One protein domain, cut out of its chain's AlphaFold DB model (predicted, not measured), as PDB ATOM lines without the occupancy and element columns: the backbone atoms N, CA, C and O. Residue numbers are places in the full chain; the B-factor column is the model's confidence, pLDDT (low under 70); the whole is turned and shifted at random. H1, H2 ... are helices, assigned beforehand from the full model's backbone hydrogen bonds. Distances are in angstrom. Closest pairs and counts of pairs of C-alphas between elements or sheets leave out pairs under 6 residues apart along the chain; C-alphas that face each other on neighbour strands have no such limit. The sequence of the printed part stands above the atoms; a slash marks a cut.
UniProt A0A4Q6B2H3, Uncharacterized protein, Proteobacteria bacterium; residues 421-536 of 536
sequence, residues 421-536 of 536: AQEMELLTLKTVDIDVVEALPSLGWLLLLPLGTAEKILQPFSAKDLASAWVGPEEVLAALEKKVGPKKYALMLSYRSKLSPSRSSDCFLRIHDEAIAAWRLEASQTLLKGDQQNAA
ATOM      1  N   ALA A 421     -36.038  -1.928 -32.381       94.56
ATOM      2  CA  ALA A 421     -36.939  -1.078 -31.605       94.56
ATOM      3  C   ALA A 421     -37.801  -0.174 -32.505       94.56
ATOM      4  O   ALA A 421     -39.005  -0.078 -32.294       94.56
ATOM      5  N   GLN A 422     -37.205   0.423 -33.545       93.19
ATOM      6  CA  GLN A 422     -37.940   1.225 -34.536       93.19
ATOM      7  C   GLN A 422     -38.922   0.374 -35.346       93.19
ATOM      8  O   GLN A 422     -40.028   0.809 -35.643       93.19
ATOM      9  N   GLU A 423     -38.533  -0.855 -35.697       94.31
ATOM     10  CA  GLU A 423     -39.440  -1.799 -36.356       94.31
ATOM     11  C   GLU A 423     -40.642  -2.126 -35.460       94.31
ATOM     12  O   GLU A 423     -41.778  -2.076 -35.922       94.31
ATOM     13  N   MET A 424     -40.412  -2.387 -34.170       96.06
ATOM     14  CA  MET A 424     -41.496  -2.612 -33.211       96.06
ATOM     15  C   MET A 424     -42.407  -1.395 -33.058       96.06
ATOM     16  O   MET A 424     -43.621  -1.562 -33.013       96.06
ATOM     17  N   GLU A 425     -41.854  -0.182 -33.023       94.00
ATOM     18  CA  GLU A 425     -42.646   1.051 -32.982       94.00
ATOM     19  C   GLU A 425     -43.605   1.135 -34.180       94.00
ATOM     20  O   GLU A 425     -44.806   1.337 -33.996       94.00
ATOM     21  N   LEU A 426     -43.117   0.860 -35.393       92.69
ATOM     22  CA  LEU A 426     -43.946   0.841 -36.603       92.69
ATOM     23  C   LEU A 426     -45.028  -0.248 -36.563       92.69
ATOM     24  O   LEU A 426     -46.162   0.002 -36.964       92.69
ATOM     25  N   LEU A 427     -44.710  -1.430 -36.031       93.25
ATOM     26  CA  LEU A 427     -45.666  -2.534 -35.885       93.25
ATOM     27  C   LEU A 427     -46.768  -2.254 -34.854       93.25
ATOM     28  O   LEU A 427     -47.807  -2.912 -34.883       93.25
ATOM     29  N   THR A 428     -46.567  -1.296 -33.944       94.44
ATOM     30  CA  THR A 428     -47.585  -0.903 -32.952       94.44
ATOM     31  C   THR A 428     -48.589   0.130 -33.467       94.44
ATOM     32  O   THR A 428     -49.581   0.415 -32.788       94.44
ATOM     33  N   LEU A 429     -48.373   0.689 -34.661       92.38
ATOM     34  CA  LEU A 429     -49.296   1.647 -35.260       92.38
ATOM     35  C   LEU A 429     -50.624   0.965 -35.621       92.38
ATOM     36  O   LEU A 429     -50.655  -0.099 -36.230       92.38
ATOM     37  N   LYS A 430     -51.748   1.606 -35.266       87.38
ATOM     38  CA  LYS A 430     -53.100   1.068 -35.533       87.38
ATOM     39  C   LYS A 430     -53.414   0.944 -37.023       87.38
ATOM     40  O   LYS A 430     -54.194   0.084 -37.414       87.38
ATOM     41  N   THR A 431     -52.859   1.847 -37.819       87.81
ATOM     42  CA  THR A 431     -53.049   1.929 -39.264       87.81
ATOM     43  C   THR A 431     -51.685   2.172 -39.878       87.81
ATOM     44  O   THR A 431     -51.062   3.199 -39.600       87.81
ATOM     45  N   VAL A 432     -51.218   1.219 -40.675       88.69
ATOM     46  CA  VAL A 432     -49.960   1.315 -41.412       88.69
ATOM     47  C   VAL A 432     -50.314   1.449 -42.884       88.69
ATOM     48  O   VAL A 432     -51.108   0.664 -43.399       88.69
ATOM     49  N   ASP A 433     -49.766   2.472 -43.531       88.50
ATOM     50  CA  ASP A 433     -49.921   2.658 -44.971       88.50
ATOM     51  C   ASP A 433     -49.167   1.549 -45.723       88.50
ATOM     52  O   ASP A 433     -48.091   1.123 -45.294       88.50
ATOM     53  N   ILE A 434     -49.710   1.093 -46.851       88.69
ATOM     54  CA  ILE A 434     -49.075   0.071 -47.684       88.69
ATOM     55  C   ILE A 434     -47.681   0.516 -48.138       88.69
ATOM     56  O   ILE A 434     -46.755  -0.292 -48.140       88.69
ATOM     57  N   ASP A 435     -47.494   1.814 -48.388       85.44
ATOM     58  CA  ASP A 435     -46.202   2.383 -48.779       85.44
ATOM     59  C   ASP A 435     -45.126   2.176 -47.693       85.44
ATOM     60  O   ASP A 435     -43.945   1.995 -47.997       85.44
ATOM     61  N   VAL A 436     -45.521   2.151 -46.413       90.00
ATOM     62  CA  VAL A 436     -44.617   1.867 -45.283       90.00
ATOM     63  C   VAL A 436     -44.253   0.385 -45.235       90.00
ATOM     64  O   VAL A 436     -43.092   0.045 -44.994       90.00
ATOM     65  N   VAL A 437     -45.232  -0.491 -45.478       91.56
ATOM     66  CA  VAL A 437     -45.036  -1.949 -45.517       91.56
ATOM     67  C   VAL A 437     -44.083  -2.333 -46.649       91.56
ATOM     68  O   VAL A 437     -43.197  -3.167 -46.454       91.56
ATOM     69  N   GLU A 438     -44.229  -1.694 -47.810       89.88
ATOM     70  CA  GLU A 438     -43.374  -1.897 -48.982       89.88
ATOM     71  C   GLU A 438     -41.953  -1.377 -48.765       89.88
ATOM     72  O   GLU A 438     -40.982  -2.054 -49.103       89.88
ATOM     73  N   ALA A 439     -41.816  -0.200 -48.154       88.75
ATOM     74  CA  ALA A 439     -40.517   0.418 -47.932       88.75
ATOM     75  C   ALA A 439     -39.644  -0.309 -46.899       88.75
ATOM     76  O   ALA A 439     -38.416  -0.228 -46.978       88.75
ATOM     77  N   LEU A 440     -40.252  -0.984 -45.917       92.94
ATOM     78  CA  LEU A 440     -39.529  -1.613 -44.818       92.94
ATOM     79  C   LEU A 440     -39.636  -3.147 -44.857       92.94
ATOM     80  O   LEU A 440     -40.650  -3.696 -44.428       92.94
ATOM     81  N   PRO A 441     -38.567  -3.867 -45.238       93.94
ATOM     82  CA  PRO A 441     -38.535  -5.324 -45.155       93.94
ATOM     83  C   PRO A 441     -38.592  -5.807 -43.696       93.94
ATOM     84  O   PRO A 441     -37.623  -5.679 -42.940       93.94
ATOM     85  N   SER A 442     -39.730  -6.380 -43.301       96.38
ATOM     86  CA  SER A 442     -39.991  -6.894 -41.951       96.38
ATOM     87  C   SER A 442     -40.878  -8.141 -41.999       96.38
ATOM     88  O   SER A 442     -41.859  -8.195 -42.741       96.38
ATOM     89  N   LEU A 443     -40.571  -9.137 -41.159       97.12
ATOM     90  CA  LEU A 443     -41.468 -10.276 -40.932       97.12
ATOM     91  C   LEU A 443     -42.662  -9.912 -40.038       97.12
ATOM     92  O   LEU A 443     -43.652 -10.640 -40.015       97.12
ATOM     93  N   GLY A 444     -42.590  -8.795 -39.309       96.62
ATOM     94  CA  GLY A 444     -43.659  -8.328 -38.433       96.62
ATOM     95  C   GLY A 444     -44.957  -8.033 -39.176       96.62
ATOM     96  O   GLY A 444     -46.032  -8.236 -38.616       96.62
ATOM     97  N   TRP A 445     -44.881  -7.678 -40.460       96.69
ATOM     98  CA  TRP A 445     -46.056  -7.458 -41.307       96.69
ATOM     99  C   TRP A 445     -46.961  -8.684 -41.429       96.69
ATOM    100  O   TRP A 445     -48.173  -8.534 -41.581       96.69
ATOM    101  N   LEU A 446     -46.407  -9.894 -41.281       97.00
ATOM    102  CA  LEU A 446     -47.188 -11.132 -41.250       97.00
ATOM    103  C   LEU A 446     -48.118 -11.213 -40.032       97.00
ATOM    104  O   LEU A 446     -49.131 -11.903 -40.091       97.00
ATOM    105  N   LEU A 447     -47.788 -10.540 -38.925       95.88
ATOM    106  CA  LEU A 447     -48.605 -10.543 -37.706       95.88
ATOM    107  C   LEU A 447     -49.821  -9.624 -37.798       95.88
ATOM    108  O   LEU A 447     -50.778  -9.822 -37.051       95.88
ATOM    109  N   LEU A 448     -49.773  -8.640 -38.693       94.56
ATOM    110  CA  LEU A 448     -50.873  -7.712 -38.936       94.56
ATOM    111  C   LEU A 448     -51.888  -8.255 -39.953       94.56
ATOM    112  O   LEU A 448     -52.987  -7.724 -40.053       94.56
ATOM    113  N   LEU A 449     -51.541  -9.327 -40.674       94.75
ATOM    114  CA  LEU A 449     -52.449 -10.001 -41.598       94.75
ATOM    115  C   LEU A 449     -53.553 -10.788 -40.858       94.75
ATOM    116  O   LEU A 449     -53.363 -11.219 -39.714       94.75
ATOM    117  N   PRO A 450     -54.683 -11.087 -41.530       95.00
ATOM    118  CA  PRO A 450     -55.764 -11.887 -40.983       95.00
ATOM    119  C   PRO A 450     -55.297 -13.248 -40.472       95.00
ATOM    120  O   PRO A 450     -54.348 -13.861 -40.977       95.00
ATOM    121  N   LEU A 451     -56.029 -13.761 -39.482       92.81
ATOM    122  CA  LEU A 451     -55.738 -15.049 -38.863       92.81
ATOM    123  C   LEU A 451     -55.640 -16.161 -39.921       92.81
ATOM    124  O   LEU A 451     -56.575 -16.426 -40.673       92.81
ATOM    125  N   GLY A 452     -54.484 -16.827 -39.951       95.00
ATOM    126  CA  GLY A 452     -54.193 -17.951 -40.845       95.00
ATOM    127  C   GLY A 452     -53.495 -17.567 -42.155       95.00
ATOM    128  O   GLY A 452     -52.895 -18.437 -42.782       95.00
ATOM    129  N   THR A 453     -53.483 -16.292 -42.557       97.19
ATOM    130  CA  THR A 453     -52.776 -15.856 -43.777       97.19
ATOM    131  C   THR A 453     -51.263 -16.021 -43.636       97.19
ATOM    132  O   THR A 453     -50.625 -16.587 -44.519       97.19
ATOM    133  N   ALA A 454     -50.698 -15.653 -42.482       97.12
ATOM    134  CA  ALA A 454     -49.278 -15.867 -42.193       97.12
ATOM    135  C   ALA A 454     -48.862 -17.348 -42.288       97.12
ATOM    136  O   ALA A 454     -47.793 -17.663 -42.800       97.12
ATOM    137  N   GLU A 455     -49.717 -18.270 -41.833       97.56
ATOM    138  CA  GLU A 455     -49.448 -19.715 -41.892       97.56
ATOM    139  C   GLU A 455     -49.404 -20.187 -43.347       97.56
ATOM    140  O   GLU A 455     -48.472 -20.889 -43.736       97.56
ATOM    141  N   LYS A 456     -50.360 -19.729 -44.169       97.94
ATOM    142  CA  LYS A 456     -50.401 -20.013 -45.610       97.94
ATOM    143  C   LYS A 456     -49.171 -19.480 -46.342       97.94
ATOM    144  O   LYS A 456     -48.652 -20.189 -47.195       97.94
ATOM    145  N   ILE A 457     -48.695 -18.281 -45.994       98.12
ATOM    146  CA  ILE A 457     -47.486 -17.692 -46.591       98.12
ATOM    147  C   ILE A 457     -46.235 -18.466 -46.163       98.12
ATOM    148  O   ILE A 457     -45.387 -18.763 -46.993       98.12
ATOM    149  N   LEU A 458     -46.101 -18.843 -44.888       98.12
ATOM    150  CA  LEU A 458     -44.894 -19.511 -44.377       98.12
ATOM    151  C   LEU A 458     -44.831 -21.015 -44.701       98.12
ATOM    152  O   LEU A 458     -43.753 -21.622 -44.654       98.12
ATOM    153  N   GLN A 459     -45.961 -21.659 -45.001       97.75
ATOM    154  CA  GLN A 459     -46.046 -23.103 -45.241       97.75
ATOM    155  C   GLN A 459     -45.191 -23.605 -46.427       97.75
ATOM    156  O   GLN A 459     -44.505 -24.614 -46.223       97.75
ATOM    157  N   PRO A 460     -45.154 -22.947 -47.605       98.25
ATOM    158  CA  PRO A 460     -44.421 -23.420 -48.784       98.25
ATOM    159  C   PRO A 460     -42.895 -23.400 -48.635       98.25
ATOM    160  O   PRO A 460     -42.207 -24.193 -49.272       98.25
ATOM    161  N   PHE A 461     -42.349 -22.519 -47.794       98.31
ATOM    162  CA  PHE A 461     -40.899 -22.360 -47.631       98.31
ATOM    163  C   PHE A 461     -40.282 -23.528 -46.860       98.31
ATOM    164  O   PHE A 461     -40.880 -24.023 -45.907       98.31
ATOM    165  N   SER A 462     -39.080 -23.995 -47.206       98.31
ATOM    166  CA  SER A 462     -38.456 -25.084 -46.443       98.31
ATOM    167  C   SER A 462     -37.965 -24.605 -45.067       98.31
ATOM    168  O   SER A 462     -37.757 -23.415 -44.839       98.31
ATOM    169  N   ALA A 463     -37.732 -25.526 -44.125       98.31
ATOM    170  CA  ALA A 463     -37.165 -25.169 -42.816       98.31
ATOM    171  C   ALA A 463     -35.762 -24.536 -42.928       98.31
ATOM    172  O   ALA A 463     -35.380 -23.735 -42.081       98.31
ATOM    173  N   LYS A 464     -35.000 -24.887 -43.972       98.25
ATOM    174  CA  LYS A 464     -33.686 -24.301 -44.257       98.25
ATOM    175  C   LYS A 464     -33.825 -22.856 -44.743       98.25
ATOM    176  O   LYS A 464     -33.101 -21.991 -44.258       98.25
ATOM    177  N   ASP A 465     -34.769 -22.604 -45.647       98.25
ATOM    178  CA  ASP A 465     -35.006 -21.263 -46.196       98.25
ATOM    179  C   ASP A 465     -35.521 -20.329 -45.098       98.25
ATOM    180  O   ASP A 465     -34.957 -19.255 -44.888       98.25
ATOM    181  N   LEU A 466     -36.487 -20.797 -44.296       98.25
ATOM    182  CA  LEU A 466     -36.966 -20.060 -43.128       98.25
ATOM    183  C   LEU A 466     -35.827 -19.737 -42.159       98.25
ATOM    184  O   LEU A 466     -35.754 -18.610 -41.693       98.25
ATOM    185  N   ALA A 467     -34.895 -20.664 -41.910       98.19
ATOM    186  CA  ALA A 467     -33.756 -20.405 -41.026       98.19
ATOM    187  C   ALA A 467     -32.848 -19.276 -41.543       98.19
ATOM    188  O   ALA A 467     -32.302 -18.529 -40.736       98.19
ATOM    189  N   SER A 468     -32.710 -19.128 -42.866       97.94
ATOM    190  CA  SER A 468     -31.952 -18.029 -43.486       97.94
ATOM    191  C   SER A 468     -32.688 -16.682 -43.464       97.94
ATOM    192  O   SER A 468     -32.048 -15.632 -43.459       97.94
ATOM    193  N   ALA A 469     -34.019 -16.709 -43.382       98.00
ATOM    194  CA  ALA A 469     -34.866 -15.525 -43.289       98.00
ATOM    195  C   ALA A 469     -35.260 -15.163 -41.841       98.00
ATOM    196  O   ALA A 469     -35.893 -14.140 -41.620       98.00
ATOM    197  N   TRP A 470     -34.918 -15.970 -40.829       97.94
ATOM    198  CA  TRP A 470     -35.433 -15.803 -39.461       97.94
ATOM    199  C   TRP A 470     -34.714 -14.696 -38.666       97.94
ATOM    200  O   TRP A 470     -33.950 -14.964 -37.733       97.94
ATOM    201  N   VAL A 471     -34.943 -13.440 -39.050       97.12
ATOM    202  CA  VAL A 471     -34.385 -12.233 -38.421       97.12
ATOM    203  C   VAL A 471     -35.480 -11.189 -38.188       97.12
ATOM    204  O   VAL A 471     -36.313 -10.949 -39.056       97.12
ATOM    205  N   GLY A 472     -35.479 -10.564 -37.012       96.81
ATOM    206  CA  GLY A 472     -36.469  -9.567 -36.602       96.81
ATOM    207  C   GLY A 472     -36.501  -9.395 -35.078       96.81
ATOM    208  O   GLY A 472     -35.705 -10.043 -34.389       96.81
ATOM    209  N   PRO A 473     -37.408  -8.553 -34.554       97.56
ATOM    210  CA  PRO A 473     -37.626  -8.387 -33.121       97.56
ATOM    211  C   PRO A 473     -38.015  -9.718 -32.469       97.56
ATOM    212  O   PRO A 473     -38.751 -10.514 -33.061       97.56
ATOM    213  N   GLU A 474     -37.524  -9.983 -31.260       97.19
ATOM    214  CA  GLU A 474     -37.719 -11.281 -30.600       97.19
ATOM    215  C   GLU A 474     -39.204 -11.591 -30.372       97.19
ATOM    216  O   GLU A 474     -39.641 -12.726 -30.559       97.19
ATOM    217  N   GLU A 475     -39.999 -10.566 -30.065       97.62
ATOM    218  CA  GLU A 475     -41.444 -10.646 -29.875       97.62
ATOM    219  C   GLU A 475     -42.157 -11.098 -31.154       97.62
ATOM    220  O   GLU A 475     -43.058 -11.940 -31.114       97.62
ATOM    221  N   VAL A 476     -41.712 -10.579 -32.302       97.50
ATOM    222  CA  VAL A 476     -42.246 -10.942 -33.617       97.50
ATOM    223  C   VAL A 476     -41.909 -12.392 -33.938       97.50
ATOM    224  O   VAL A 476     -42.788 -13.171 -34.314       97.50
ATOM    225  N   LEU A 477     -40.647 -12.783 -33.751       97.81
ATOM    226  CA  LEU A 477     -40.192 -14.142 -34.039       97.81
ATOM    227  C   LEU A 477     -40.887 -15.176 -33.140       97.81
ATOM    228  O   LEU A 477     -41.275 -16.238 -33.626       97.81
ATOM    229  N   ALA A 478     -41.110 -14.854 -31.863       97.31
ATOM    230  CA  ALA A 478     -41.845 -15.704 -30.927       97.31
ATOM    231  C   ALA A 478     -43.334 -15.846 -31.295       97.31
ATOM    232  O   ALA A 478     -43.938 -16.906 -31.099       97.31
ATOM    233  N   ALA A 479     -43.952 -14.800 -31.853       97.00
ATOM    234  CA  ALA A 479     -45.321 -14.875 -32.356       97.00
ATOM    235  C   ALA A 479     -45.415 -15.724 -33.638       97.00
ATOM    236  O   ALA A 479     -46.327 -16.548 -33.766       97.00
ATOM    237  N   LEU A 480     -44.450 -15.580 -34.554       97.44
ATOM    238  CA  LEU A 480     -44.386 -16.347 -35.803       97.44
ATOM    239  C   LEU A 480     -43.993 -17.814 -35.597       97.44
ATOM    240  O   LEU A 480     -44.421 -18.670 -36.371       97.44
ATOM    241  N   GLU A 481     -43.255 -18.147 -34.537       97.31
ATOM    242  CA  GLU A 481     -42.959 -19.536 -34.156       97.31
ATOM    243  C   GLU A 481     -44.241 -20.380 -34.073       97.31
ATOM    244  O   GLU A 481     -44.316 -21.485 -34.623       97.31
ATOM    245  N   LYS A 482     -45.297 -19.817 -33.472       96.88
ATOM    246  CA  LYS A 482     -46.602 -20.477 -33.322       96.88
ATOM    247  C   LYS A 482     -47.298 -20.742 -34.664       96.88
ATOM    248  O   LYS A 482     -48.220 -21.551 -34.709       96.88
ATOM    249  N   LYS A 483     -46.862 -20.082 -35.745       97.19
ATOM    250  CA  LYS A 483     -47.438 -20.140 -37.099       97.19
ATOM    251  C   LYS A 483     -46.713 -21.115 -38.035       97.19
ATOM    252  O   LYS A 483     -47.311 -21.600 -38.987       97.19
ATOM    253  N   VAL A 484     -45.449 -21.452 -37.765       96.12
ATOM    254  CA  VAL A 484     -44.635 -22.358 -38.611       96.12
ATOM    255  C   VAL A 484     -44.911 -23.843 -38.331       96.12
ATOM    256  O   VAL A 484     -44.713 -24.699 -39.198       96.12
ATOM    257  N   GLY A 485     -45.388 -24.159 -37.126       95.50
ATOM    258  CA  GLY A 485     -45.636 -25.521 -36.655       95.50
ATOM    259  C   GLY A 485     -44.398 -26.166 -36.006       95.50
ATOM    260  O   GLY A 485     -43.267 -25.970 -36.460       95.50
ATOM    261  N   PRO A 486     -44.580 -26.995 -34.960       97.12
ATOM    262  CA  PRO A 486     -43.502 -27.374 -34.041       97.12
ATOM    263  C   PRO A 486     -42.396 -28.210 -34.700       97.12
ATOM    264  O   PRO A 486     -41.214 -27.991 -34.449       97.12
ATOM    265  N   LYS A 487     -42.757 -29.145 -35.593       97.88
ATOM    266  CA  LYS A 487     -41.781 -30.002 -36.292       97.88
ATOM    267  C   LYS A 487     -40.882 -29.196 -37.235       97.88
ATOM    268  O   LYS A 487     -39.672 -29.400 -37.265       97.88
ATOM    269  N   LYS A 488     -41.484 -28.288 -38.008       98.06
ATOM    270  CA  LYS A 488     -40.779 -27.453 -38.988       98.06
ATOM    271  C   LYS A 488     -39.896 -26.425 -38.284       98.06
ATOM    272  O   LYS A 488     -38.753 -26.240 -38.691       98.06
ATOM    273  N   TYR A 489     -40.384 -25.846 -37.187       97.94
ATOM    274  CA  TYR A 489     -39.618 -24.924 -36.352       97.94
ATOM    275  C   TYR A 489     -38.407 -25.590 -35.680       97.94
ATOM    276  O   TYR A 489     -37.297 -25.068 -35.769       97.94
ATOM    277  N   ALA A 490     -38.563 -26.788 -35.106       97.81
ATOM    278  CA  ALA A 490     -37.436 -27.531 -34.531       97.81
ATOM    279  C   ALA A 490     -36.332 -27.808 -35.571       97.81
ATOM    280  O   ALA A 490     -35.142 -27.636 -35.299       97.81
ATOM    281  N   LEU A 491     -36.725 -28.177 -36.796       98.19
ATOM    282  CA  LEU A 491     -35.788 -28.379 -37.898       98.19
ATOM    283  C   LEU A 491     -35.123 -27.061 -38.333       98.19
ATOM    284  O   LEU A 491     -33.918 -27.035 -38.575       98.19
ATOM    285  N   MET A 492     -35.874 -25.961 -38.383       97.94
ATOM    286  CA  MET A 492     -35.356 -24.625 -38.690       97.94
ATOM    287  C   MET A 492     -34.277 -24.187 -37.688       97.94
ATOM    288  O   MET A 492     -33.207 -23.741 -38.098       97.94
ATOM    289  N   LEU A 493     -34.499 -24.390 -36.382       97.06
ATOM    290  CA  LEU A 493     -33.506 -24.092 -35.341       97.06
ATOM    291  C   LEU A 493     -32.200 -24.875 -35.542       97.06
ATOM    292  O   LEU A 493     -31.116 -24.321 -35.355       97.06
ATOM    293  N   SER A 494     -32.284 -26.131 -35.999       97.69
ATOM    294  CA  SER A 494     -31.098 -26.941 -36.314       97.69
ATOM    295  C   SER A 494     -30.277 -26.394 -37.494       97.69
ATOM    296  O   SER A 494     -29.063 -26.595 -37.544       97.69
ATOM    297  N   TYR A 495     -30.919 -25.685 -38.433       98.19
ATOM    298  CA  TYR A 495     -30.250 -25.023 -39.554       98.19
ATOM    299  C   TYR A 495     -29.725 -23.636 -39.189       98.19
ATOM    300  O   TYR A 495     -28.693 -23.229 -39.716       98.19
ATOM    301  N   ARG A 496     -30.384 -22.927 -38.267       95.62
ATOM    302  CA  ARG A 496     -29.989 -21.577 -37.834       95.62
ATOM    303  C   ARG A 496     -28.600 -21.539 -37.192       95.62
ATOM    304  O   ARG A 496     -27.911 -20.539 -37.301       95.62
ATOM    305  N   SER A 497     -28.141 -22.631 -36.578       94.31
ATOM    306  CA  SER A 497     -26.759 -22.723 -36.076       94.31
ATOM    307  C   SER A 497     -25.703 -22.793 -37.190       94.31
ATOM    308  O   SER A 497     -24.525 -22.559 -36.930       94.31
ATOM    309  N   LYS A 498     -26.112 -23.115 -38.424       97.00
ATOM    310  CA  LYS A 498     -25.242 -23.260 -39.603       97.00
ATOM    311  C   LYS A 498     -25.373 -22.105 -40.596       97.00
ATOM    312  O   LYS A 498     -24.516 -21.961 -41.460       97.00
ATOM    313  N   LEU A 499     -26.456 -21.334 -40.515       97.06
ATOM    314  CA  LEU A 499     -26.796 -20.265 -41.451       97.06
ATOM    315  C   LEU A 499     -26.900 -18.938 -40.704       97.06
ATOM    316  O   LEU A 499     -27.519 -18.869 -39.648       97.06
ATOM    317  N   SER A 500     -26.342 -17.874 -41.275       96.56
ATOM    318  CA  SER A 500     -26.518 -16.519 -40.754       96.56
ATOM    319  C   SER A 500     -27.821 -15.933 -41.304       96.56
ATOM    320  O   SER A 500     -27.901 -15.717 -42.516       96.56
ATOM    321  N   PRO A 501     -28.847 -15.696 -40.467       97.19
ATOM    322  CA  PRO A 501     -30.097 -15.131 -40.946       97.19
ATOM    323  C   PRO A 501     -29.881 -13.687 -41.417       97.19
ATOM    324  O   PRO A 501     -29.156 -12.925 -40.776       97.19
ATOM    325  N   SER A 502     -30.505 -13.309 -42.533       96.25
ATOM    326  CA  SER A 502     -30.368 -11.972 -43.117       96.25
ATOM    327  C   SER A 502     -31.672 -11.481 -43.740       96.25
ATOM    328  O   SER A 502     -32.366 -12.242 -44.420       96.25
ATOM    329  N   ARG A 503     -31.947 -10.178 -43.581       94.50
ATOM    330  CA  ARG A 503     -33.044  -9.477 -44.271       94.50
ATOM    331  C   ARG A 503     -32.811  -9.369 -45.778       94.50
ATOM    332  O   ARG A 503     -33.752  -9.196 -46.535       94.50
ATOM    333  N   SER A 504     -31.556  -9.485 -46.206       94.19
ATOM    334  CA  SER A 504     -31.171  -9.482 -47.617       94.19
ATOM    335  C   SER A 504     -31.182 -10.876 -48.248       94.19
ATOM    336  O   SER A 504     -30.699 -11.031 -49.363       94.19
ATOM    337  N   SER A 505     -31.612 -11.915 -47.522       96.75
ATOM    338  CA  SER A 505     -31.709 -13.256 -48.102       96.75
ATOM    339  C   SER A 505     -32.889 -13.326 -49.072       96.75
ATOM    340  O   SER A 505     -33.958 -12.790 -48.784       96.75
ATOM    341  N   ASP A 506     -32.731 -14.042 -50.188       96.44
ATOM    342  CA  ASP A 506     -33.798 -14.203 -51.189       96.44
ATOM    343  C   ASP A 506     -35.087 -14.762 -50.570       96.44
ATOM    344  O   ASP A 506     -36.192 -14.376 -50.945       96.44
ATOM    345  N   CYS A 507     -34.964 -15.659 -49.584       97.81
ATOM    346  CA  CYS A 507     -36.122 -16.182 -48.866       97.81
ATOM    347  C   CYS A 507     -36.835 -15.097 -48.049       97.81
ATOM    348  O   CYS A 507     -38.062 -15.099 -48.006       97.81
ATOM    349  N   PHE A 508     -36.098 -14.195 -47.395       98.00
ATOM    350  CA  PHE A 508     -36.697 -13.107 -46.623       98.00
ATOM    351  C   PHE A 508     -37.492 -12.173 -47.531       98.00
ATOM    352  O   PHE A 508     -38.658 -11.907 -47.249       98.00
ATOM    353  N   LEU A 509     -36.877 -11.731 -48.633       96.50
ATOM    354  CA  LEU A 509     -37.511 -10.823 -49.590       96.50
ATOM    355  C   LEU A 509     -38.762 -11.455 -50.202       96.50
ATOM    356  O   LEU A 509     -39.817 -10.842 -50.189       96.50
ATOM    357  N   ARG A 510     -38.704 -12.735 -50.586       97.81
ATOM    358  CA  ARG A 510     -39.888 -13.446 -51.088       97.81
ATOM    359  C   ARG A 510     -41.020 -13.543 -50.065       97.81
ATOM    360  O   ARG A 510     -42.177 -13.417 -50.438       97.81
ATOM    361  N   ILE A 511     -40.717 -13.793 -48.790       98.12
ATOM    362  CA  ILE A 511     -41.746 -13.811 -47.735       98.12
ATOM    363  C   ILE A 511     -42.357 -12.416 -47.560       98.12
ATOM    364  O   ILE A 511     -43.564 -12.296 -47.356       98.12
ATOM    365  N   HIS A 512     -41.530 -11.372 -47.633       97.00
ATOM    366  CA  HIS A 512     -41.966  -9.980 -47.552       97.00
ATOM    367  C   HIS A 512     -42.855  -9.589 -48.742       97.00
ATOM    368  O   HIS A 512     -43.938  -9.057 -48.517       97.00
ATOM    369  N   ASP A 513     -42.483  -9.961 -49.968       96.12
ATOM    370  CA  ASP A 513     -43.280  -9.733 -51.181       96.12
ATOM    371  C   ASP A 513     -44.653 -10.422 -51.105       96.12
ATOM    372  O   ASP A 513     -45.681  -9.818 -51.414       96.12
ATOM    373  N   GLU A 514     -44.697 -11.673 -50.634       97.81
ATOM    374  CA  GLU A 514     -45.951 -12.410 -50.415       97.81
ATOM    375  C   GLU A 514     -46.818 -11.751 -49.327       97.81
ATOM    376  O   GLU A 514     -48.046 -11.708 -49.437       97.81
ATOM    377  N   ALA A 515     -46.194 -11.188 -48.286       96.75
ATOM    378  CA  ALA A 515     -46.905 -10.420 -47.268       96.75
ATOM    379  C   ALA A 515     -47.511  -9.134 -47.853       96.75
ATOM    380  O   ALA A 515     -48.686  -8.862 -47.607       96.75
ATOM    381  N   ILE A 516     -46.758  -8.384 -48.666       95.62
ATOM    382  CA  ILE A 516     -47.244  -7.185 -49.369       95.62
ATOM    383  C   ILE A 516     -48.407  -7.542 -50.301       95.62
ATOM    384  O   ILE A 516     -49.436  -6.864 -50.302       95.62
ATOM    385  N   ALA A 517     -48.281  -8.621 -51.076       95.38
ATOM    386  CA  ALA A 517     -49.336  -9.076 -51.976       95.38
ATOM    387  C   ALA A 517     -50.634  -9.400 -51.214       95.38
ATOM    388  O   ALA A 517     -51.722  -8.993 -51.634       95.38
ATOM    389  N   ALA A 518     -50.522 -10.073 -50.065       95.75
ATOM    390  CA  ALA A 518     -51.661 -10.359 -49.196       95.75
ATOM    391  C   ALA A 518     -52.292  -9.080 -48.616       95.75
ATOM    392  O   ALA A 518     -53.518  -8.958 -48.599       95.75
ATOM    393  N   TRP A 519     -51.469  -8.112 -48.210       94.25
ATOM    394  CA  TRP A 519     -51.910  -6.801 -47.728       94.25
ATOM    395  C   TRP A 519     -52.687  -6.013 -48.791       94.25
ATOM    396  O   TRP A 519     -53.779  -5.513 -48.523       94.25
ATOM    397  N   ARG A 520     -52.172  -5.941 -50.025       92.69
ATOM    398  CA  ARG A 520     -52.850  -5.270 -51.151       92.69
ATOM    399  C   ARG A 520     -54.214  -5.901 -51.440       92.69
ATOM    400  O   ARG A 520     -55.197  -5.193 -51.668       92.69
ATOM    401  N   LEU A 521     -54.288  -7.234 -51.390       93.44
ATOM    402  CA  LEU A 521     -55.543  -7.957 -51.572       93.44
ATOM    403  C   LEU A 521     -56.559  -7.591 -50.480       93.44
ATOM    404  O   LEU A 521     -57.721  -7.327 -50.789       93.44
ATOM    405  N   GLU A 522     -56.138  -7.516 -49.221       90.12
ATOM    406  CA  GLU A 522     -57.015  -7.145 -48.109       90.12
ATOM    407  C   GLU A 522     -57.484  -5.685 -48.177       90.12
ATOM    408  O   GLU A 522     -58.673  -5.408 -47.978       90.12
ATOM    409  N   ALA A 523     -56.588  -4.760 -48.526       87.25
ATOM    410  CA  ALA A 523     -56.930  -3.355 -48.724       87.25
ATOM    411  C   ALA A 523     -58.014  -3.203 -49.807       87.25
ATOM    412  O   ALA A 523     -59.024  -2.532 -49.588       87.25
ATOM    413  N   SER A 524     -57.874  -3.918 -50.932       86.31
ATOM    414  CA  SER A 524     -58.876  -3.912 -52.007       86.31
ATOM    415  C   SER A 524     -60.235  -4.473 -51.563       86.31
ATOM    416  O   SER A 524     -61.280  -3.910 -51.888       86.31
ATOM    417  N   GLN A 525     -60.249  -5.538 -50.752       89.56
ATOM    418  CA  GLN A 525     -61.488  -6.119 -50.226       89.56
ATOM    419  C   GLN A 525     -62.178  -5.207 -49.208       89.56
ATOM    420  O   GLN A 525     -63.408  -5.187 -49.137       89.56
ATOM    421  N   THR A 526     -61.406  -4.467 -48.415       86.56
ATOM    422  CA  THR A 526     -61.941  -3.531 -47.419       86.56
ATOM    423  C   THR A 526     -62.614  -2.341 -48.097       86.56
ATOM    424  O   THR A 526     -63.721  -1.975 -47.702       86.56
ATOM    425  N   LEU A 527     -62.015  -1.813 -49.170       77.00
ATOM    426  CA  LEU A 527     -62.618  -0.762 -49.997       77.00
ATOM    427  C   LEU A 527     -63.954  -1.218 -50.603       77.00
ATOM    428  O   LEU A 527     -64.972  -0.555 -50.422       77.00
ATOM    429  N   LEU A 528     -63.986  -2.413 -51.205       79.75
ATOM    430  CA  LEU A 528     -65.213  -2.975 -51.787       79.75
ATOM    431  C   LEU A 528     -66.339  -3.163 -50.755       79.75
ATOM    432  O   LEU A 528     -67.511  -2.967 -51.075       79.75
ATOM    433  N   LYS A 529     -66.007  -3.546 -49.516       85.25
ATOM    434  CA  LYS A 529     -66.997  -3.681 -48.434       85.25
ATOM    435  C   LYS A 529     -67.513  -2.328 -47.944       85.25
ATOM    436  O   LYS A 529     -68.699  -2.230 -47.637       85.25
ATOM    437  N   GLY A 530     -66.653  -1.312 -47.882       83.06
ATOM    438  CA  GLY A 530     -67.047   0.054 -47.525       83.06
ATOM    439  C   GLY A 530     -68.055   0.634 -48.518       83.06
ATOM    440  O   GLY A 530     -69.080   1.175 -48.110       83.06
ATOM    441  N   ASP A 531     -67.831   0.420 -49.814       72.56
ATOM    442  CA  ASP A 531     -68.748   0.880 -50.863       72.56
ATOM    443  C   ASP A 531     -70.107   0.170 -50.802       72.56
ATOM    444  O   ASP A 531     -71.149   0.804 -50.955       72.56
ATOM    445  N   GLN A 532     -70.123  -1.136 -50.508       79.94
ATOM    446  CA  GLN A 532     -71.373  -1.886 -50.335       79.94
ATOM    447  C   GLN A 532     -72.176  -1.435 -49.110       79.94
ATOM    448  O   GLN A 532     -73.402  -1.453 -49.161       79.94
ATOM    449  N   GLN A 533     -71.511  -1.029 -48.024       74.62
ATOM    450  CA  GLN A 533     -72.180  -0.498 -46.831       74.62
ATOM    451  C   GLN A 533     -72.696   0.928 -47.021       74.62
ATOM    452  O   GLN A 533     -73.692   1.282 -46.406       74.62
ATOM    453  N   ASN A 534     -72.050   1.733 -47.866       69.25
ATOM    454  CA  ASN A 534     -72.527   3.078 -48.195       69.25
ATOM    455  C   ASN A 534     -73.643   3.071 -49.255       69.25
ATOM    456  O   ASN A 534     -74.380   4.048 -49.376       69.25
ATOM    457  N   ALA A 535     -73.751   1.996 -50.044       65.44
ATOM    458  CA  ALA A 535     -74.795   1.815 -51.053       65.44
ATOM    459  C   ALA A 535     -76.075   1.139 -50.519       65.44
ATOM    460  O   ALA A 535     -77.096   1.168 -51.212       65.44
ATOM    461  N   ALA A 536     -76.012   0.513 -49.341       57.94
ATOM    462  CA  ALA A 536     -77.135  -0.120 -48.646       57.94
ATOM    463  C   ALA A 536     -77.723   0.825 -47.593       57.94
ATOM    464  O   ALA A 536     -78.969   0.826 -47.451       57.94
TER     465      ALA A 536
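AT A GLANCE: This is residues 421 to 536 of the 536 residues of an uncharacterized protein of Proteobacteria bacterium (UniProt A0A4Q6B2H3). One long helix, H8, runs past a body of short helices and sticks out from it with residues 524 to 535. H2 and H4 run along its earlier part with the short H3 between them, H5 makes a corner with its beginning, and H1, H6 and H7 lie farther from it. The printed part has 116 residues with eight named helices, H1 to H8 in order, and no named strand: all helix. It is compact, with a radius of gyration of the C-alphas of 15.4 A, and only just elongated, spanning 56 by 28 by 22 A.

IN THESE COORDINATES: Find C-alpha 421 at (-36.939, -1.078, -31.605), where H1, residues 421 to 427, begins. Next come H2, residues 434 to 439, H3, 445 to 448, H4, 453 to 458, and H5, 463 to 469. H6, residues 474 to 484, is 15.3 A long and H7, residues 486 to 496, 15.2 A. H8, residues 506 to 535, runs 44.0 A to C-alpha 535 at (-74.795, 1.815, -51.053).

HOW THE PARTS SIT: Look first at H1, which touches no helix but is near H6. H2 touches H8, there with residues 516 to 520 alone, at a shallow tilt of 14 degrees, opposite ways; C-alphas 438 and 516 are closest, 6.6 A. H3 only just touches H8, with 3 pairs of C-alphas within 8 A, closest 446 and 515 at 6.1 A. H4 touches H6, about perpendicular at 88 degrees, C-alphas 455 and 483 being closest at 5.2 A. H5 touches H7 at a steep tilt of 57 degrees, closest C-alphas 463 and 492 at 4.5 A. O i to N i+4 pairs are all within hydrogen-bond range in H1, H2, H4, H5, H7 and H8, and 5 of 7 in H6; H3 is too short for one.

THE WHOLE: The farthest C-alphas, Lys 498 and Ala 536, are 57.5 A apart. The printed part has no cut and no long link. Look for pLDDT under 70 at residues 534 to 536.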